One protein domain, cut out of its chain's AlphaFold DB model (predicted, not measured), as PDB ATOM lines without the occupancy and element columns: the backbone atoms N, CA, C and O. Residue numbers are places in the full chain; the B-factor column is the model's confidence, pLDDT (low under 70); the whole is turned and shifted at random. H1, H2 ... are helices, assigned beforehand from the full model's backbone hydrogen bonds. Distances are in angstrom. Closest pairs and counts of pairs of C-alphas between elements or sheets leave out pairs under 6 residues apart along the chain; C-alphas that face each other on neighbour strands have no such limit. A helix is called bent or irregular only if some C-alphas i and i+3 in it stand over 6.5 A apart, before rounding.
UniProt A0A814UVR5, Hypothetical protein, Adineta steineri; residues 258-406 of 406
ATOM      1  N   SER A 258     -59.134  48.110  38.996       62.31
ATOM      2  CA  SER A 258     -59.867  48.189  40.271       62.31
ATOM      3  C   SER A 258     -59.433  47.095  41.259       62.31
ATOM      4  O   SER A 258     -59.198  47.385  42.431       62.31
ATOM      5  N   CYS A 259     -59.186  45.860  40.796       63.47
ATOM      6  CA  CYS A 259     -58.615  44.795  41.640       63.47
ATOM      7  C   CYS A 259     -57.257  45.187  42.259       63.47
ATOM      8  O   CYS A 259     -56.969  44.854  43.413       63.47
ATOM      9  N   LEU A 260     -56.412  45.881  41.489       66.81
ATOM     10  CA  LEU A 260     -55.108  46.367  41.945       66.81
ATOM     11  C   LEU A 260     -55.231  47.542  42.917       66.81
ATOM     12  O   LEU A 260     -54.456  47.634  43.872       66.81
ATOM     13  N   LEU A 261     -56.189  48.435  42.678       65.69
ATOM     14  CA  LEU A 261     -56.230  49.746  43.315       65.69
ATOM     15  C   LEU A 261     -57.204  49.845  44.506       65.69
ATOM     16  O   LEU A 261     -57.013  50.723  45.348       65.69
ATOM     17  N   GLU A 262     -58.163  48.929  44.690       62.34
ATOM     18  CA  GLU A 262     -59.243  49.100  45.684       62.34
ATOM     19  C   GLU A 262     -59.407  48.002  46.748       62.34
ATOM     20  O   GLU A 262     -59.061  46.832  46.590       62.34
ATOM     21  N   ARG A 263     -59.997  48.400  47.880       50.97
ATOM     22  CA  ARG A 263     -60.006  47.716  49.187       50.97
ATOM     23  C   ARG A 263     -60.948  46.505  49.328       50.97
ATOM     24  O   ARG A 263     -61.145  46.055  50.454       50.97
ATOM     25  N   ARG A 264     -61.577  45.993  48.264       46.84
ATOM     26  CA  ARG A 264     -62.736  45.085  48.410       46.84
ATOM     27  C   ARG A 264     -62.714  43.830  47.542       46.84
ATOM     28  O   ARG A 264     -63.631  43.626  46.765       46.84
ATOM     29  N   ILE A 265     -61.754  42.924  47.739       46.06
ATOM     30  CA  ILE A 265     -61.939  41.529  47.286       46.06
ATOM     31  C   ILE A 265     -61.262  40.499  48.218       46.06
ATOM     32  O   ILE A 265     -60.043  40.343  48.196       46.06
ATOM     33  N   SER A 266     -62.079  39.753  48.974       46.16
ATOM     34  CA  SER A 266     -61.769  38.525  49.748       46.16
ATOM     35  C   SER A 266     -60.762  38.595  50.920       46.16
ATOM     36  O   SER A 266     -59.991  39.531  51.055       46.16
ATOM     37  N   ARG A 267     -60.764  37.554  51.772       51.50
ATOM     38  CA  ARG A 267     -59.971  37.430  53.017       51.50
ATOM     39  C   ARG A 267     -58.441  37.510  52.838       51.50
ATOM     40  O   ARG A 267     -57.758  37.718  53.833       51.50
ATOM     41  N   ASP A 268     -57.914  37.376  51.617       66.75
ATOM     42  CA  ASP A 268     -56.487  37.553  51.304       66.75
ATOM     43  C   ASP A 268     -56.290  38.524  50.127       66.75
ATOM     44  O   ASP A 268     -56.009  38.150  48.986       66.75
ATOM     45  N   HIS A 269     -56.464  39.813  50.418       67.31
ATOM     46  CA  HIS A 269     -56.342  40.904  49.446       67.31
ATOM     47  C   HIS A 269     -54.960  41.011  48.773       67.31
ATOM     48  O   HIS A 269     -54.848  41.646  47.720       67.31
ATOM     49  N   TRP A 270     -53.918  40.424  49.370       75.19
ATOM     50  CA  TRP A 270     -52.533  40.508  48.906       75.19
ATOM     51  C   TRP A 270     -52.285  39.591  47.712       75.19
ATOM     52  O   TRP A 270     -51.889  40.060  46.647       75.19
ATOM     53  N   SER A 271     -52.619  38.305  47.855       74.06
ATOM     54  CA  SER A 271     -52.465  37.309  46.785       74.06
ATOM     55  C   SER A 271     -53.273  37.668  45.539       74.06
ATOM     56  O   SER A 271     -52.852  37.406  44.410       74.06
ATOM     57  N   LEU A 272     -54.427  38.312  45.724       72.69
ATOM     58  CA  LEU A 272     -55.237  38.771  44.607       72.69
ATOM     59  C   LEU A 272     -54.586  39.929  43.838       72.69
ATOM     60  O   LEU A 272     -54.657  39.953  42.611       72.69
ATOM     61  N   ARG A 273     -53.925  40.869  44.525       78.62
ATOM     62  CA  ARG A 273     -53.185  41.963  43.869       78.62
ATOM     63  C   ARG A 273     -51.996  41.439  43.086       78.62
ATOM     64  O   ARG A 273     -51.773  41.883  41.965       78.62
ATOM     65  N   ASP A 274     -51.299  40.446  43.631       76.06
ATOM     66  CA  ASP A 274     -50.219  39.759  42.920       76.06
ATOM     67  C   ASP A 274     -50.722  39.093  41.635       76.06
ATOM     68  O   ASP A 274     -50.088  39.197  40.581       76.06
ATOM     69  N   LEU A 275     -51.873  38.415  41.696       76.06
ATOM     70  CA  LEU A 275     -52.502  37.824  40.515       76.06
ATOM     71  C   LEU A 275     -52.919  38.903  39.507       76.06
ATOM     72  O   LEU A 275     -52.583  38.795  38.328       76.06
ATOM     73  N   ALA A 276     -53.589  39.960  39.964       76.56
ATOM     74  CA  ALA A 276     -54.046  41.050  39.111       76.56
ATOM     75  C   ALA A 276     -52.876  41.769  38.415       76.56
ATOM     76  O   ALA A 276     -52.964  42.082  37.228       76.56
ATOM     77  N   ALA A 277     -51.738  41.946  39.092       81.19
ATOM     78  CA  ALA A 277     -50.547  42.553  38.502       81.19
ATOM     79  C   ALA A 277     -49.934  41.664  37.414       81.19
ATOM     80  O   ALA A 277     -49.563  42.153  36.343       81.19
ATOM     81  N   LYS A 278     -49.891  40.346  37.643       78.12
ATOM     82  CA  LYS A 278     -49.457  39.371  36.630       78.12
ATOM     83  C   LYS A 278     -50.392  39.367  35.419       78.12
ATOM     84  O   LYS A 278     -49.902  39.317  34.292       78.12
ATOM     85  N   CYS A 279     -51.705  39.469  35.628       72.88
ATOM     86  CA  CYS A 279     -52.682  39.611  34.546       72.88
ATOM     87  C   CYS A 279     -52.466  40.914  33.762       72.88
ATOM     88  O   CYS A 279     -52.355  40.881  32.538       72.88
ATOM     89  N   CYS A 280     -52.301  42.045  34.456       75.50
ATOM     90  CA  CYS A 280     -52.032  43.350  33.846       75.50
ATOM     91  C   CYS A 280     -50.763  43.321  32.972       75.50
ATOM     92  O   CYS A 280     -50.783  43.746  31.816       75.50
ATOM     93  N   LYS A 281     -49.680  42.709  33.467       79.12
ATOM     94  CA  LYS A 281     -48.450  42.467  32.697       79.12
ATOM     95  C   LYS A 281     -48.697  41.647  31.431       79.12
ATOM     96  O   LYS A 281     -48.147  41.975  30.382       79.12
ATOM     97  N   GLN A 282     -49.473  40.564  31.516       74.06
ATOM     98  CA  GLN A 282     -49.782  39.730  30.349       74.06
ATOM     99  C   GLN A 282     -50.591  40.500  29.303       74.06
ATOM    100  O   GLN A 282     -50.276  40.412  28.118       74.06
ATOM    101  N   ILE A 283     -51.570  41.297  29.736       69.94
ATOM    102  CA  ILE A 283     -52.373  42.160  28.862       69.94
ATOM    103  C   ILE A 283     -51.479  43.181  28.166       69.94
ATOM    104  O   ILE A 283     -51.478  43.251  26.942       69.94
ATOM    105  N   ILE A 284     -50.655  43.915  28.915       72.12
ATOM    106  CA  ILE A 284     -49.737  44.896  28.328       72.12
ATOM    107  C   ILE A 284     -48.791  44.217  27.340       72.12
ATOM    108  O   ILE A 284     -48.648  44.687  26.221       72.12
ATOM    109  N   ARG A 285     -48.201  43.070  27.689       71.25
ATOM    110  CA  ARG A 285     -47.337  42.321  26.762       71.25
ATOM    111  C   ARG A 285     -48.053  41.886  25.486       71.25
ATOM    112  O   ARG A 285     -47.441  41.909  24.424       71.25
ATOM    113  N   LYS A 286     -49.315  41.466  25.591       64.44
ATOM    114  CA  LYS A 286     -50.100  40.946  24.467       64.44
ATOM    115  C   LYS A 286     -50.659  42.053  23.571       64.44
ATOM    116  O   LYS A 286     -50.749  41.850  22.365       64.44
ATOM    117  N   TYR A 287     -51.012  43.203  24.143       60.12
ATOM    118  CA  TYR A 287     -51.742  44.272  23.456       60.12
ATOM    119  C   TYR A 287     -50.965  45.589  23.318       60.12
ATOM    120  O   TYR A 287     -51.508  46.541  22.765       60.12
ATOM    121  N   ALA A 288     -49.697  45.663  23.749       56.59
ATOM    122  CA  ALA A 288     -48.870  46.877  23.641       56.59
ATOM    123  C   ALA A 288     -48.742  47.426  22.210       56.59
ATOM    124  O   ALA A 288     -48.500  48.615  22.045       56.59
ATOM    125  N   THR A 289     -48.894  46.580  21.187       49.69
ATOM    126  CA  THR A 289     -48.850  46.979  19.772       49.69
ATOM    127  C   THR A 289     -50.224  47.297  19.181       49.69
ATOM    128  O   THR A 289     -50.292  47.896  18.115       49.69
ATOM    129  N   ALA A 290     -51.308  46.874  19.839       35.66
ATOM    130  CA  ALA A 290     -52.682  47.022  19.358       35.66
ATOM    131  C   ALA A 290     -53.421  48.196  20.020       35.66
ATOM    132  O   ALA A 290     -54.372  48.724  19.452       35.66
ATOM    133  N   ILE A 291     -52.998  48.592  21.225       48.72
ATOM    134  CA  ILE A 291     -53.587  49.684  22.001       48.72
ATOM    135  C   ILE A 291     -52.479  50.689  22.314       48.72
ATOM    136  O   ILE A 291     -51.676  50.479  23.229       48.72
ATOM    137  N   ASP A 292     -52.449  51.785  21.555       49.81
ATOM    138  CA  ASP A 292     -51.443  52.835  21.710       49.81
ATOM    139  C   ASP A 292     -51.362  53.323  23.165       49.81
ATOM    140  O   ASP A 292     -52.353  53.715  23.791       49.81
ATOM    141  N   CYS A 293     -50.141  53.312  23.703       63.09
ATOM    142  CA  CYS A 293     -49.782  53.857  25.014       63.09
ATOM    143  C   CYS A 293     -50.415  53.166  26.241       63.09
ATOM    144  O   CYS A 293     -50.355  53.734  27.334       63.09
ATOM    145  N   LEU A 294     -50.963  51.946  26.122       65.50
ATOM    146  CA  LEU A 294     -51.540  51.210  27.263       65.50
ATOM    147  C   LEU A 294     -50.549  51.051  28.429       65.50
ATOM    148  O   LEU A 294     -50.894  51.279  29.591       65.50
ATOM    149  N   GLN A 295     -49.295  50.710  28.115       75.25
ATOM    150  CA  GLN A 295     -48.230  50.583  29.109       75.25
ATOM    151  C   GLN A 295     -47.967  51.911  29.828       75.25
ATOM    152  O   GLN A 295     -47.921  51.940  31.055       75.25
ATOM    153  N   GLN A 296     -47.826  53.004  29.071       76.19
ATOM    154  CA  GLN A 296     -47.519  54.318  29.634       76.19
ATOM    155  C   GLN A 296     -48.652  54.815  30.536       76.19
ATOM    156  O   GLN A 296     -48.396  55.220  31.662       76.19
ATOM    157  N   ARG A 297     -49.910  54.686  30.098       75.25
ATOM    158  CA  ARG A 297     -51.076  55.073  30.908       75.25
ATOM    159  C   ARG A 297     -51.151  54.288  32.216       75.25
ATOM    160  O   ARG A 297     -51.422  54.866  33.263       75.25
ATOM    161  N   THR A 298     -50.879  52.985  32.164       78.75
ATOM    162  CA  THR A 298     -50.871  52.128  33.361       78.75
ATOM    163  C   THR A 298     -49.768  52.548  34.334       78.75
ATOM    164  O   THR A 298     -50.005  52.673  35.535       78.75
ATOM    165  N   ILE A 299     -48.570  52.827  33.810       84.25
ATOM    166  CA  ILE A 299     -47.444  53.351  34.589       84.25
ATOM    167  C   ILE A 299     -47.815  54.683  35.251       84.25
ATOM    168  O   ILE A 299     -47.581  54.840  36.448       84.25
ATOM    169  N   ASP A 300     -48.429  55.612  34.514       80.44
ATOM    170  CA  ASP A 300     -48.800  56.935  35.028       80.44
ATOM    171  C   ASP A 300     -49.813  56.842  36.180       80.44
ATOM    172  O   ASP A 300     -49.732  57.606  37.147       80.44
ATOM    173  N   VAL A 301     -50.753  55.892  36.109       81.25
ATOM    174  CA  VAL A 301     -51.717  55.625  37.188       81.25
ATOM    175  C   VAL A 301     -51.002  55.113  38.437       81.25
ATOM    176  O   VAL A 301     -51.160  55.695  39.512       81.25
ATOM    177  N   PHE A 302     -50.174  54.069  38.317       88.44
ATOM    178  CA  PHE A 302     -49.473  53.505  39.475       88.44
ATOM    179  C   PHE A 302     -48.467  54.479  40.086       88.44
ATOM    180  O   PHE A 302     -48.393  54.610  41.310       88.44
ATOM    181  N   TYR A 303     -47.734  55.212  39.248       87.56
ATOM    182  CA  TYR A 303     -46.804  56.237  39.701       87.56
ATOM    183  C   TYR A 303     -47.519  57.324  40.507       87.56
ATOM    184  O   TYR A 303     -47.054  57.696  41.583       87.56
ATOM    185  N   ARG A 304     -48.675  57.812  40.042       86.06
ATOM    186  CA  ARG A 304     -49.468  58.835  40.750       86.06
ATOM    187  C   ARG A 304     -49.898  58.389  42.149       86.06
ATOM    188  O   ARG A 304     -49.958  59.215  43.057       86.06
ATOM    189  N   ILE A 305     -50.199  57.105  42.315       85.38
ATOM    190  CA  ILE A 305     -50.612  56.515  43.595       85.38
ATOM    191  C   ILE A 305     -49.428  56.399  44.559       85.38
ATOM    192  O   ILE A 305     -49.583  56.666  45.748       85.38
ATOM    193  N   LEU A 306     -48.243  56.042  44.052       87.00
ATOM    194  CA  LEU A 306     -47.034  55.883  44.868       87.00
ATOM    195  C   LEU A 306     -46.334  57.205  45.211       87.00
ATOM    196  O   LEU A 306     -45.777  57.332  46.296       87.00
ATOM    197  N   SER A 307     -46.352  58.179  44.300       81.94
ATOM    198  CA  SER A 307     -45.634  59.456  44.438       81.94
ATOM    199  C   SER A 307     -46.330  60.472  45.346       81.94
ATOM    200  O   SER A 307     -45.669  61.334  45.929       81.94
ATOM    201  N   LYS A 308     -47.660  60.405  45.482       73.69
ATOM    202  CA  LYS A 308     -48.412  61.372  46.289       73.69
ATOM    203  C   LYS A 308     -48.181  61.161  47.792       73.69
ATOM    204  O   LYS A 308     -48.390  60.079  48.341       73.69
ATOM    205  N   ASN A 309     -47.848  62.255  48.477       62.62
ATOM    206  CA  ASN A 309     -47.668  62.317  49.935       62.62
ATOM    207  C   ASN A 309     -48.975  62.273  50.749       62.62
ATOM    208  O   ASN A 309     -48.917  62.300  51.971       62.62
ATOM    209  N   ASN A 310     -50.138  62.204  50.101       53.12
ATOM    210  CA  ASN A 310     -51.425  62.374  50.773       53.12
ATOM    211  C   ASN A 310     -52.039  61.068  51.298       53.12
ATOM    212  O   ASN A 310     -51.884  59.992  50.711       53.12
ATOM    213  N   GLU A 311     -52.847  61.239  52.347       58.66
ATOM    214  CA  GLU A 311     -53.803  60.290  52.940       58.66
ATOM    215  C   GLU A 311     -54.848  59.744  51.941       58.66
ATOM    216  O   GLU A 311     -55.587  58.819  52.271       58.66
ATOM    217  N   ASP A 312     -54.876  60.267  50.708       64.88
ATOM    218  CA  ASP A 312     -55.814  59.909  49.635       64.88
ATOM    219  C   ASP A 312     -55.810  58.405  49.296       64.88
ATOM    220  O   ASP A 312     -56.822  57.875  48.838       64.88
ATOM    221  N   TYR A 313     -54.690  57.699  49.514       75.94
ATOM    222  CA  TYR A 313     -54.554  56.280  49.165       75.94
ATOM    223  C   TYR A 313     -54.056  55.415  50.316       75.94
ATOM    224  O   TYR A 313     -53.017  55.669  50.931       75.94
ATOM    225  N   THR A 314     -54.767  54.308  50.522       82.06
ATOM    226  CA  THR A 314     -54.477  53.306  51.548       82.06
ATOM    227  C   THR A 314     -53.216  52.501  51.221       82.06
ATOM    228  O   THR A 314     -52.862  52.317  50.056       82.06
ATOM    229  N   TRP A 315     -52.554  51.943  52.236       83.88
ATOM    230  CA  TRP A 315     -51.382  51.080  52.041       83.88
ATOM    231  C   TRP A 315     -51.624  49.848  51.153       83.88
ATOM    232  O   TRP A 315     -50.777  49.576  50.306       83.88
ATOM    233  N   PRO A 316     -52.772  49.146  51.231       79.81
ATOM    234  CA  PRO A 316     -53.104  48.091  50.268       79.81
ATOM    235  C   PRO A 316     -53.193  48.569  48.810       79.81
ATOM    236  O   PRO A 316     -52.834  47.829  47.895       79.81
ATOM    237  N   THR A 317     -53.666  49.797  48.573       80.12
ATOM    238  CA  THR A 317     -53.702  50.418  47.236       80.12
ATOM    239  C   THR A 317     -52.289  50.736  46.748       80.12
ATOM    240  O   THR A 317     -51.923  50.392  45.625       80.12
ATOM    241  N   ARG A 318     -51.459  51.323  47.621       86.19
ATOM    242  CA  ARG A 318     -50.042  51.603  47.344       86.19
ATOM    243  C   ARG A 318     -49.264  50.316  47.051       86.19
ATOM    244  O   ARG A 318     -48.489  50.279  46.104       86.19
ATOM    245  N   TYR A 319     -49.529  49.241  47.792       85.81
ATOM    246  CA  TYR A 319     -48.948  47.923  47.536       85.81
ATOM    247  C   TYR A 319     -49.308  47.388  46.145       85.81
ATOM    248  O   TYR A 319     -48.422  46.965  45.407       85.81
ATOM    249  N   GLY A 320     -50.588  47.441  45.759       84.00
ATOM    250  CA  GLY A 320     -51.025  46.995  44.433       84.00
ATOM    251  C   GLY A 320     -50.359  47.782  43.301       84.00
ATOM    252  O   GLY A 320     -49.884  47.188  42.336       84.00
ATOM    253  N   ALA A 321     -50.233  49.105  43.457       87.38
ATOM    254  CA  ALA A 321     -49.512  49.957  42.512       87.38
ATOM    255  C   ALA A 321     -48.008  49.622  42.439       87.38
ATOM    256  O   ALA A 321     -47.444  49.567  41.345       87.38
ATOM    257  N   PHE A 322     -47.366  49.355  43.582       90.56
ATOM    258  CA  PHE A 322     -45.963  48.939  43.642       90.56
ATOM    259  C   PHE A 322     -45.730  47.625  42.889       90.56
ATOM    260  O   PHE A 322     -44.903  47.580  41.978       90.56
ATOM    261  N   ILE A 323     -46.503  46.583  43.207       88.25
ATOM    262  CA  ILE A 323     -46.417  45.287  42.524       88.25
ATOM    263  C   ILE A 323     -46.709  45.441  41.029       88.25
ATOM    264  O   ILE A 323     -45.982  44.898  40.198       88.25
ATOM    265  N   GLY A 324     -47.718  46.243  40.678       87.25
ATOM    266  CA  GLY A 324     -48.047  46.580  39.298       87.25
ATOM    267  C   GLY A 324     -46.848  47.136  38.527       87.25
ATOM    268  O   GLY A 324     -46.524  46.613  37.464       87.25
ATOM    269  N   LEU A 325     -46.139  48.139  39.063       89.50
ATOM    270  CA  LEU A 325     -44.929  48.691  38.431       89.50
ATOM    271  C   LEU A 325     -43.795  47.666  38.338       89.50
ATOM    272  O   LEU A 325     -43.130  47.573  37.303       89.50
ATOM    273  N   CYS A 326     -43.581  46.892  39.402       88.69
ATOM    274  CA  CYS A 326     -42.528  45.886  39.463       88.69
ATOM    275  C   CYS A 326     -42.722  44.741  38.459       88.69
ATOM    276  O   CYS A 326     -41.742  44.176  37.974       88.69
ATOM    277  N   GLU A 327     -43.961  44.428  38.082       85.44
ATOM    278  CA  GLU A 327     -44.253  43.408  37.075       85.44
ATOM    279  C   GLU A 327     -44.018  43.872  35.625       85.44
ATOM    280  O   GLU A 327     -43.902  43.025  34.735       85.44
ATOM    281  N   MET A 328     -43.889  45.179  35.360       81.44
ATOM    282  CA  MET A 328     -43.761  45.716  33.996       81.44
ATOM    283  C   MET A 328     -42.401  45.416  33.355       81.44
ATOM    284  O   MET A 328     -42.317  44.716  32.344       81.44
ATOM    285  N   SER A 329     -41.321  45.988  33.899       80.88
ATOM    286  CA  SER A 329     -39.951  45.751  33.427       80.88
ATOM    287  C   SER A 329     -38.909  46.232  34.437       80.88
ATOM    288  O   SER A 329     -39.159  47.166  35.196       80.88
ATOM    289  N   HIS A 330     -37.695  45.676  34.376       80.88
ATOM    290  CA  HIS A 330     -36.566  46.157  35.183       80.88
ATOM    291  C   HIS A 330     -36.280  47.650  34.962       80.88
ATOM    292  O   HIS A 330     -35.991  48.362  35.918       80.88
ATOM    293  N   LYS A 331     -36.433  48.149  33.726       83.38
ATOM    294  CA  LYS A 331     -36.257  49.576  33.411       83.38
ATOM    295  C   LYS A 331     -37.251  50.459  34.164       83.38
ATOM    296  O   LYS A 331     -36.849  51.495  34.677       83.38
ATOM    297  N   VAL A 332     -38.510  50.029  34.276       85.75
ATOM    298  CA  VAL A 332     -39.541  50.740  35.054       85.75
ATOM    299  C   VAL A 332     -39.155  50.795  36.529       85.75
ATOM    300  O   VAL A 332     -39.224  51.861  37.130       85.75
ATOM    301  N   ILE A 333     -38.671  49.691  37.105       88.12
ATOM    302  CA  ILE A 333     -38.228  49.683  38.507       88.12
ATOM    303  C   ILE A 333     -37.088  50.695  38.717       88.12
ATOM    304  O   ILE A 333     -37.155  51.523  39.619       88.12
ATOM    305  N   ILE A 334     -36.081  50.685  37.845       87.69
ATOM    306  CA  ILE A 334     -34.908  51.562  37.968       87.69
ATOM    307  C   ILE A 334     -35.276  53.039  37.764       87.69
ATOM    308  O   ILE A 334     -34.808  53.899  38.501       87.69
ATOM    309  N   GLN A 335     -36.094  53.354  36.759       89.12
ATOM    310  CA  GLN A 335     -36.376  54.743  36.379       89.12
ATOM    311  C   GLN A 335     -37.501  55.380  37.195       89.12
ATOM    312  O   GLN A 335     -37.521  56.598  37.347       89.12
ATOM    313  N   ILE A 336     -38.446  54.577  37.689       89.75
ATOM    314  CA  ILE A 336     -39.689  55.069  38.297       89.75
ATOM    315  C   ILE A 336     -39.772  54.692  39.771       89.75
ATOM    316  O   ILE A 336     -40.145  55.526  40.588       89.75
ATOM    317  N   VAL A 337     -39.420  53.454  40.129       91.12
ATOM    318  CA  VAL A 337     -39.575  52.966  41.508       91.12
ATOM    319  C   VAL A 337     -38.404  53.393  42.392       91.12
ATOM    320  O   VAL A 337     -38.652  53.887  43.487       91.12
ATOM    321  N   PHE A 338     -37.150  53.268  41.935       92.19
ATOM    322  CA  PHE A 338     -35.963  53.629  42.734       92.19
ATOM    323  C   PHE A 338     -36.029  55.051  43.312       92.19
ATOM    324  O   PHE A 338     -35.842  55.180  44.523       92.19
ATOM    325  N   PRO A 339     -36.387  56.096  42.533       91.88
ATOM    326  CA  PRO A 339     -36.480  57.456  43.065       91.88
ATOM    327  C   PRO A 339     -37.509  57.630  44.194       91.88
ATOM    328  O   PRO A 339     -37.437  58.606  44.935       91.88
ATOM    329  N   LEU A 340     -38.467  56.707  44.332       91.31
ATOM    330  CA  LEU A 340     -39.527  56.763  45.342       91.31
ATOM    331  C   LEU A 340     -39.192  55.969  46.614       91.31
ATOM    332  O   LEU A 340     -39.841  56.174  47.638       91.31
ATOM    333  N   ILE A 341     -38.199  55.070  46.587       91.94
ATOM    334  CA  ILE A 341     -37.935  54.125  47.690       91.94
ATOM    335  C   ILE A 341     -37.589  54.836  48.994       91.94
ATOM    336  O   ILE A 341     -38.123  54.478  50.044       91.94
ATOM    337  N   LYS A 342     -36.743  55.868  48.935       91.06
ATOM    338  CA  LYS A 342     -36.363  56.647  50.117       91.06
ATOM    339  C   LYS A 342     -37.587  57.259  50.810       91.06
ATOM    340  O   LYS A 342     -37.772  57.074  52.010       91.06
ATOM    341  N   GLN A 343     -38.453  57.911  50.034       89.56
ATOM    342  CA  GLN A 343     -39.696  58.520  50.518       89.56
ATOM    343  C   GLN A 343     -40.679  57.467  51.055       89.56
ATOM    344  O   GLN A 343     -41.295  57.665  52.100       89.56
ATOM    345  N   LEU A 344     -40.806  56.321  50.378       89.25
ATOM    346  CA  LEU A 344     -41.635  55.210  50.851       89.25
ATOM    347  C   LEU A 344     -41.133  54.664  52.193       89.25
ATOM    348  O   LEU A 344     -41.947  54.358  53.059       89.25
ATOM    349  N   GLY A 345     -39.816  54.582  52.393       90.00
ATOM    350  CA  GLY A 345     -39.222  54.125  53.650       90.00
ATOM    351  C   GLY A 345     -39.562  55.035  54.830       90.00
ATOM    352  O   GLY A 345     -39.866  54.548  55.916       90.00
ATOM    353  N   GLU A 346     -39.572  56.351  54.624       89.25
ATOM    354  CA  GLU A 346     -40.012  57.321  55.637       89.25
ATOM    355  C   GLU A 346     -41.501  57.146  55.978       89.25
ATOM    356  O   GLU A 346     -41.875  57.162  57.148       89.25
ATOM    357  N   GLN A 347     -42.350  56.895  54.977       88.12
ATOM    358  CA  GLN A 347     -43.790  56.693  55.172       88.12
ATOM    359  C   GLN A 347     -44.124  55.356  55.856       88.12
ATOM    360  O   GLN A 347     -45.007  55.310  56.713       88.12
ATOM    361  N   ILE A 348     -43.431  54.268  55.506       88.50
ATOM    362  CA  ILE A 348     -43.673  52.926  56.069       88.50
ATOM    363  C   ILE A 348     -43.345  52.877  57.567       88.50
ATOM    364  O   ILE A 348     -44.025  52.190  58.328       88.50
ATOM    365  N   GLN A 349     -42.350  53.651  58.008       88.12
ATOM    366  CA  GLN A 349     -41.997  53.779  59.426       88.12
ATOM    367  C   GLN A 349     -43.099  54.431  60.273       88.12
ATOM    368  O   GLN A 349     -43.110  54.257  61.489       88.12
ATOM    369  N   LEU A 350     -44.033  55.157  59.653       88.12
ATOM    370  CA  LEU A 350     -45.162  55.796  60.339       88.12
ATOM    371  C   LEU A 350     -46.383  54.869  60.475       88.12
ATOM    372  O   LEU A 350     -47.371  55.242  61.110       88.12
ATOM    373  N   ILE A 351     -46.350  53.671  59.884       87.69
ATOM    374  CA  ILE A 351     -47.454  52.708  59.945       87.69
ATOM    375  C   ILE A 351     -47.532  52.096  61.347       87.69
ATOM    376  O   ILE A 351     -46.591  51.455  61.804       87.69
ATOM    377  N   SER A 352     -48.682  52.235  62.012       86.25
ATOM    378  CA  SER A 352     -48.908  51.641  63.341       86.25
ATOM    379  C   SER A 352     -49.107  50.119  63.309       86.25
ATOM    380  O   SER A 352     -48.858  49.442  64.302       86.25
ATOM    381  N   ASP A 353     -49.575  49.580  62.182       86.62
ATOM    382  CA  ASP A 353     -49.758  48.146  61.951       86.62
ATOM    383  C   ASP A 353     -48.429  47.484  61.544       86.62
ATOM    384  O   ASP A 353     -47.915  47.681  60.438       86.62
ATOM    385  N   ILE A 354     -47.869  46.695  62.464       87.31
ATOM    386  CA  ILE A 354     -46.566  46.038  62.303       87.31
ATOM    387  C   ILE A 354     -46.606  44.970  61.202       87.31
ATOM    388  O   ILE A 354     -45.658  44.879  60.423       87.31
ATOM    389  N   GLU A 355     -47.684  44.185  61.110       84.62
ATOM    390  CA  GLU A 355     -47.802  43.099  60.127       84.62
ATOM    391  C   GLU A 355     -47.861  43.672  58.706       84.62
ATOM    392  O   GLU A 355     -47.157  43.225  57.798       84.62
ATOM    393  N   LEU A 356     -48.646  44.737  58.537       84.56
ATOM    394  CA  LEU A 356     -48.734  45.496  57.295       84.56
ATOM    395  C   LEU A 356     -47.378  46.084  56.884       84.56
ATOM    396  O   LEU A 356     -46.967  45.947  55.730       84.56
ATOM    397  N   SER A 357     -46.692  46.740  57.824       88.38
ATOM    398  CA  SER A 357     -45.387  47.365  57.593       88.38
ATOM    399  C   SER A 357     -44.343  46.330  57.162       88.38
ATOM    400  O   SER A 357     -43.690  46.506  56.133       88.38
ATOM    401  N   GLN A 358     -44.255  45.199  57.870       89.44
ATOM    402  CA  GLN A 358     -43.337  44.106  57.536       89.44
ATOM    403  C   GLN A 358     -43.596  43.548  56.136       89.44
ATOM    404  O   GLN A 358     -42.666  43.437  55.338       89.44
ATOM    405  N   LYS A 359     -44.860  43.278  55.797       86.69
ATOM    406  CA  LYS A 359     -45.227  42.710  54.495       86.69
ATOM    407  C   LYS A 359     -44.872  43.625  53.319       86.69
ATOM    408  O   LYS A 359     -44.413  43.153  52.278       86.69
ATOM    409  N   ILE A 360     -45.067  44.937  53.473       88.56
ATOM    410  CA  ILE A 360     -44.673  45.923  52.455       88.56
ATOM    411  C   ILE A 360     -43.144  46.013  52.373       88.56
ATOM    412  O   ILE A 360     -42.578  46.060  51.283       88.56
ATOM    413  N   THR A 361     -42.454  45.991  53.508       92.25
ATOM    414  CA  THR A 361     -40.991  46.054  53.537       92.25
ATOM    415  C   THR A 361     -40.351  44.852  52.847       92.25
ATOM    416  O   THR A 361     -39.480  45.035  51.997       92.25
ATOM    417  N   GLU A 362     -40.819  43.634  53.124       91.12
ATOM    418  CA  GLU A 362     -40.325  42.409  52.483       91.12
ATOM    419  C   GLU A 362     -40.467  42.453  50.959       91.12
ATOM    420  O   GLU A 362     -39.532  42.108  50.229       91.12
ATOM    421  N   ILE A 363     -41.621  42.913  50.461       89.12
ATOM    422  CA  ILE A 363     -41.865  42.954  49.020       89.12
ATOM    423  C   ILE A 363     -40.991  44.003  48.331       89.12
ATOM    424  O   ILE A 363     -40.444  43.739  47.256       89.12
ATOM    425  N   VAL A 364     -40.815  45.172  48.957       91.69
ATOM    426  CA  VAL A 364     -39.976  46.244  48.417       91.69
ATOM    427  C   VAL A 364     -38.535  45.773  48.327       91.69
ATOM    428  O   VAL A 364     -37.934  45.849  47.256       91.69
ATOM    429  N   VAL A 365     -38.007  45.213  49.418       93.06
ATOM    430  CA  VAL A 365     -36.639  44.692  49.465       93.06
ATOM    431  C   VAL A 365     -36.438  43.622  48.395       93.06
ATOM    432  O   VAL A 365     -35.506  43.729  47.605       93.06
ATOM    433  N   LYS A 366     -37.357  42.656  48.264       90.69
ATOM    434  CA  LYS A 366     -37.278  41.605  47.240       90.69
ATOM    435  C   LYS A 366     -37.123  42.170  45.822       90.69
ATOM    436  O   LYS A 366     -36.192  41.794  45.110       90.69
ATOM    437  N   TYR A 367     -38.030  43.047  45.385       89.81
ATOM    438  CA  TYR A 367     -38.019  43.545  44.004       89.81
ATOM    439  C   TYR A 367     -36.884  44.541  43.745       89.81
ATOM    440  O   TYR A 367     -36.256  44.487  42.683       89.81
ATOM    441  N   VAL A 368     -36.590  45.423  44.706       90.75
ATOM    442  CA  VAL A 368     -35.516  46.417  44.577       90.75
ATOM    443  C   VAL A 368     -34.150  45.738  44.574       90.75
ATOM    444  O   VAL A 368     -33.341  46.054  43.707       90.75
ATOM    445  N   THR A 369     -33.906  44.754  45.444       89.75
ATOM    446  CA  THR A 369     -32.650  43.990  45.461       89.75
ATOM    447  C   THR A 369     -32.398  43.284  44.126       89.75
ATOM    448  O   THR A 369     -31.307  43.403  43.565       89.75
ATOM    449  N   ILE A 370     -33.405  42.594  43.573       87.19
ATOM    450  CA  ILE A 370     -33.285  41.907  42.275       87.19
ATOM    451  C   ILE A 370     -32.971  42.910  41.155       87.19
ATOM    452  O   ILE A 370     -32.079  42.675  40.336       87.19
ATOM    453  N   ALA A 371     -33.681  44.041  41.115       87.50
ATOM    454  CA  ALA A 371     -33.449  45.072  40.109       87.50
ATOM    455  C   ALA A 371     -32.073  45.739  40.270       87.50
ATOM    456  O   ALA A 371     -31.385  45.950  39.274       87.50
ATOM    457  N   TYR A 372     -31.636  46.012  41.499       87.69
ATOM    458  CA  TYR A 372     -30.347  46.642  41.776       87.69
ATOM    459  C   TYR A 372     -29.181  45.764  41.310       87.69
ATOM    460  O   TYR A 372     -28.296  46.254  40.604       87.69
ATOM    461  N   ARG A 373     -29.236  44.456  41.610       84.62
ATOM    462  CA  ARG A 373     -28.246  43.467  41.153       84.62
ATOM    463  C   ARG A 373     -28.163  43.387  39.630       84.62
ATOM    464  O   ARG A 373     -27.077  43.254  39.088       84.62
ATOM    465  N   SER A 374     -29.294  43.504  38.929       81.88
ATOM    466  CA  SER A 374     -29.303  43.453  37.458       81.88
ATOM    467  C   SER A 374     -28.543  44.608  36.786       81.88
ATOM    468  O   SER A 374     -28.178  44.499  35.618       81.88
ATOM    469  N   VAL A 375     -28.314  45.707  37.513       80.38
ATOM    470  CA  VAL A 375     -27.594  46.897  37.030       80.38
ATOM    471  C   VAL A 375     -26.149  46.920  37.526       80.38
ATOM    472  O   VAL A 375     -25.258  47.351  36.800       80.38
ATOM    473  N   HIS A 376     -25.919  46.461  38.755       76.88
ATOM    474  CA  HIS A 376     -24.621  46.477  39.418       76.88
ATOM    475  C   HIS A 376     -24.107  45.034  39.502       76.88
ATOM    476  O   HIS A 376     -24.333  44.342  40.491       76.88
ATOM    477  N   ASN A 377     -23.450  44.578  38.431       63.00
ATOM    478  CA  ASN A 377     -22.871  43.231  38.291       63.00
ATOM    479  C   ASN A 377     -21.680  42.949  39.234       63.00
ATOM    480  O   ASN A 377     -21.095  41.868  39.161       63.00
ATOM    481  N   ASP A 378     -21.307  43.895  40.095       56.31
ATOM    482  CA  ASP A 378     -20.064  43.851  40.859       56.31
ATOM    483  C   ASP A 378     -20.281  43.341  42.291       56.31
ATOM    484  O   ASP A 378     -21.197  43.761  42.998       56.31
ATOM    485  N   ASN A 379     -19.371  42.469  42.742       54.66
ATOM    486  CA  ASN A 379     -19.304  41.942  44.114       54.66
ATOM    487  C   ASN A 379     -18.975  43.016  45.175       54.66
ATOM    488  O   ASN A 379     -18.971  42.717  46.368       54.66
ATOM    489  N   GLU A 380     -18.712  44.262  44.774       57.84
ATOM    490  CA  GLU A 380     -18.489  45.386  45.681       57.84
ATOM    491  C   GLU A 380     -19.756  46.235  45.786       57.84
ATOM    492  O   GLU A 380     -20.049  47.119  44.979       57.84
ATOM    493  N   THR A 381     -20.536  45.957  46.828       63.81
ATOM    494  CA  THR A 381     -21.694  46.778  47.164       63.81
ATOM    495  C   THR A 381     -21.198  48.129  47.691       63.81
ATOM    496  O   THR A 381     -20.683  48.206  48.805       63.81
ATOM    497  N   ASN A 382     -21.339  49.205  46.909       77.38
ATOM    498  CA  ASN A 382     -21.011  50.555  47.375       77.38
ATOM    499  C   ASN A 382     -22.065  51.021  48.390       77.38
ATOM    500  O   ASN A 382     -23.112  51.553  48.022       77.38
ATOM    501  N   GLU A 383     -21.776  50.797  49.672       80.00
ATOM    502  CA  GLU A 383     -22.654  51.125  50.796       80.00
ATOM    503  C   GLU A 383     -23.122  52.582  50.735       80.00
ATOM    504  O   GLU A 383     -24.319  52.852  50.793       80.00
ATOM    505  N   LYS A 384     -22.209  53.528  50.491       83.38
ATOM    506  CA  LYS A 384     -22.548  54.953  50.409       83.38
ATOM    507  C   LYS A 384     -23.620  55.230  49.348       83.38
ATOM    508  O   LYS A 384     -24.560  55.973  49.614       83.38
ATOM    509  N   LYS A 385     -23.517  54.580  48.186       84.44
ATOM    510  CA  LYS A 385     -24.489  54.716  47.096       84.44
ATOM    511  C   LYS A 385     -25.856  54.121  47.452       84.44
ATOM    512  O   LYS A 385     -26.874  54.737  47.158       84.44
ATOM    513  N   LEU A 386     -25.901  52.979  48.144       87.88
ATOM    514  CA  LEU A 386     -27.169  52.393  48.613       87.88
ATOM    515  C   LEU A 386     -27.924  53.329  49.563       87.88
ATOM    516  O   LEU A 386     -29.141  53.464  49.452       87.88
ATOM    517  N   TYR A 387     -27.217  53.977  50.490       91.38
ATOM    518  CA  TYR A 387     -27.830  54.939  51.410       91.38
ATOM    519  C   TYR A 387     -28.281  56.223  50.701       91.38
ATOM    520  O   TYR A 387     -29.307  56.792  51.081       91.38
ATOM    521  N   GLU A 388     -27.555  56.666  49.671       88.25
ATOM    522  CA  GLU A 388     -27.963  57.787  48.816       88.25
ATOM    523  C   GLU A 388     -29.252  57.459  48.037       88.25
ATOM    524  O   GLU A 388     -30.198  58.249  48.082       88.25
ATOM    525  N   ASP A 389     -29.318  56.280  47.412       86.88
ATOM    526  CA  ASP A 389     -30.426  55.866  46.541       86.88
ATOM    527  C   ASP A 389     -31.687  55.443  47.325       86.88
ATOM    528  O   ASP A 389     -32.809  55.775  46.936       86.88
ATOM    529  N   PHE A 390     -31.535  54.719  48.442       92.25
ATOM    530  CA  PHE A 390     -32.654  54.045  49.127       92.25
ATOM    531  C   PHE A 390     -32.928  54.530  50.556       92.25
ATOM    532  O   PHE A 390     -33.938  54.150  51.152       92.25
ATOM    533  N   GLY A 391     -32.076  55.399  51.107       92.44
ATOM    534  CA  GLY A 391     -32.238  55.953  52.451       92.44
ATOM    535  C   GLY A 391     -31.954  54.960  53.585       92.44
ATOM    536  O   GLY A 391     -31.750  53.767  53.375       92.44
ATOM    537  N   SER A 392     -31.957  55.463  54.821       92.62
ATOM    538  CA  SER A 392     -31.540  54.710  56.015       92.62
ATOM    539  C   SER A 392     -32.439  53.525  56.373       92.62
ATOM    540  O   SER A 392     -31.982  52.615  57.056       92.62
ATOM    541  N   TYR A 393     -33.695  53.524  55.922       94.12
ATOM    542  CA  TYR A 393     -34.632  52.436  56.199       94.12
ATOM    543  C   TYR A 393     -34.370  51.212  55.316       94.12
ATOM    544  O   TYR A 393     -34.183  50.106  55.818       94.12
ATOM    545  N   PHE A 394     -34.325  51.404  53.994       94.81
ATOM    546  CA  PHE A 394     -34.228  50.295  53.044       94.81
ATOM    547  C   PHE A 394     -32.792  49.894  52.701       94.81
ATOM    548  O   PHE A 394     -32.562  48.713  52.444       94.81
ATOM    549  N   ALA A 395     -31.827  50.820  52.725       92.19
ATOM    550  CA  ALA A 395     -30.430  50.517  52.403       92.19
ATOM    551  C   ALA A 395     -29.849  49.315  53.180       92.19
ATOM    552  O   ALA A 395     -29.352  48.398  52.519       92.19
ATOM    553  N   PRO A 396     -29.957  49.225  54.526       92.12
ATOM    554  CA  PRO A 396     -29.406  48.083  55.261       92.12
ATOM    555  C   PRO A 396     -30.112  46.759  54.926       92.12
ATOM    556  O   PRO A 396     -29.472  45.709  54.851       92.12
ATOM    557  N   LEU A 397     -31.424  46.791  54.671       93.19
ATOM    558  CA  LEU A 397     -32.215  45.601  54.335       93.19
ATOM    559  C   LEU A 397     -31.882  45.065  52.936       93.19
ATOM    560  O   LEU A 397     -31.782  43.850  52.734       93.19
ATOM    561  N   ILE A 398     -31.687  45.975  51.979       90.81
ATOM    562  CA  ILE A 398     -31.272  45.659  50.610       90.81
ATOM    563  C   ILE A 398     -29.846  45.112  50.612       90.81
ATOM    564  O   ILE A 398     -29.604  44.082  49.986       90.81
ATOM    565  N   GLN A 399     -28.926  45.742  51.350       88.88
ATOM    566  CA  GLN A 399     -27.547  45.272  51.509       88.88
ATOM    567  C   GLN A 399     -27.504  43.852  52.080       88.88
ATOM    568  O   GLN A 399     -26.825  42.987  51.530       88.88
ATOM    569  N   HIS A 400     -28.276  43.581  53.136       88.44
ATOM    570  CA  HIS A 400     -28.374  42.243  53.714       88.44
ATOM    571  C   HIS A 400     -28.888  41.204  52.701       88.44
ATOM    572  O   HIS A 400     -28.305  40.130  52.568       88.44
ATOM    573  N   ASN A 401     -29.932  41.532  51.932       87.62
ATOM    574  CA  ASN A 401     -30.469  40.625  50.912       87.62
ATOM    575  C   ASN A 401     -29.522  40.417  49.724       87.62
ATOM    576  O   ASN A 401     -29.500  39.329  49.159       87.62
ATOM    577  N   LEU A 402     -28.727  41.424  49.346       85.19
ATOM    578  CA  LEU A 402     -27.692  41.264  48.319       85.19
ATOM    579  C   LEU A 402     -26.652  40.224  48.748       85.19
ATOM    580  O   LEU A 402     -26.296  39.379  47.934       85.19
ATOM    581  N   ILE A 403     -26.237  40.236  50.020       82.12
ATOM    582  CA  ILE A 403     -25.282  39.264  50.580       82.12
ATOM    583  C   ILE A 403     -25.860  37.844  50.573       82.12
ATOM    584  O   ILE A 403     -25.153  36.908  50.225       82.12
ATOM    585  N   LEU A 404     -27.139  37.673  50.922       78.06
ATOM    586  CA  LEU A 404     -27.801  36.359  50.925       78.06
ATOM    587  C   LEU A 404     -27.994  35.749  49.525       78.06
ATOM    588  O   LEU A 404     -28.284  34.561  49.411       78.06
ATOM    589  N   LEU A 405     -27.904  36.564  48.472       67.19
ATOM    590  CA  LEU A 405     -28.083  36.151  47.078       67.19
ATOM    591  C   LEU A 405     -26.750  35.896  46.342       67.19
ATOM    592  O   LEU A 405     -26.789  35.547  45.151       67.19
ATOM    593  N   LEU A 406     -25.609  36.113  47.007       59.16
ATOM    594  CA  LEU A 406     -24.262  35.706  46.583       59.16
ATOM    595  C   LEU A 406     -24.011  34.250  46.984       59.16
ATOM    596  O   LEU A 406     -23.418  33.534  46.146       59.16
TER     597      LEU A 406
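What this domain is: This is residues 258 to 406 of the 406 residues of the protein "Hypothetical protein" of Adineta steineri (UniProt A0A814UVR5). Five helices, H2 to H6, make an up-and-down bundle with H4 in its middle, each running against the one before. The sharply kinked H7 packs across H5 and H6 at one end, and short H1 packs on H2 and H4 at the other. The printed part has 149 residues with seven named helices, H1 to H7, and no named strand: all helix. It is compact, with a radius of gyration of the C-alphas of 15.5 A, and spans 42 by 39 by 25 A.

How they stand to each other: H1, residues 258 to 261, touches H4, residues 315 to 328; the closest C-alphas, of Leu 261 and Thr 317, are 4.7 A apart. H2, residues 269 to 287, touches H4, closest at C-alphas 277 and 324, 4.8 A. H3, residues 294 to 307, and H4 form a hairpin, closest at C-alphas 302 and 321, 4.7 A. Residues 338 to 346 alone of H5, residues 330 to 348, touch H7, residues 383 to 404, about perpendicular at 76 degrees, closest at C-alphas 342 and 390, 4.6 A. H6, residues 354 to 375, touches H7, closest at C-alphas 365 and 398, 5.6 A. Every O i to N i+4 pair is within hydrogen-bond range in H2 and H3, against 9 of 10 in H4, 10 of 15 in H5, 17 of 18 in H6 and 13 of 18 in H7; H1 is too short for one.

Where its parts are: H1 begins at C-alpha 258, (-59.867, 48.189, 40.271). H2 is 26.6 A long and H6 31.6 A. H5 and H7 are irregular: C-alphas 339 and 342 are 7.1 A apart, 389 and 392 9.6 A. H7 ends at C-alpha 404, (-27.801, 36.359, 50.925).

The domain as a whole: The printed part has no cut and no long link. Residues under pLDDT 70 include 258 to 269 and 286 to 294.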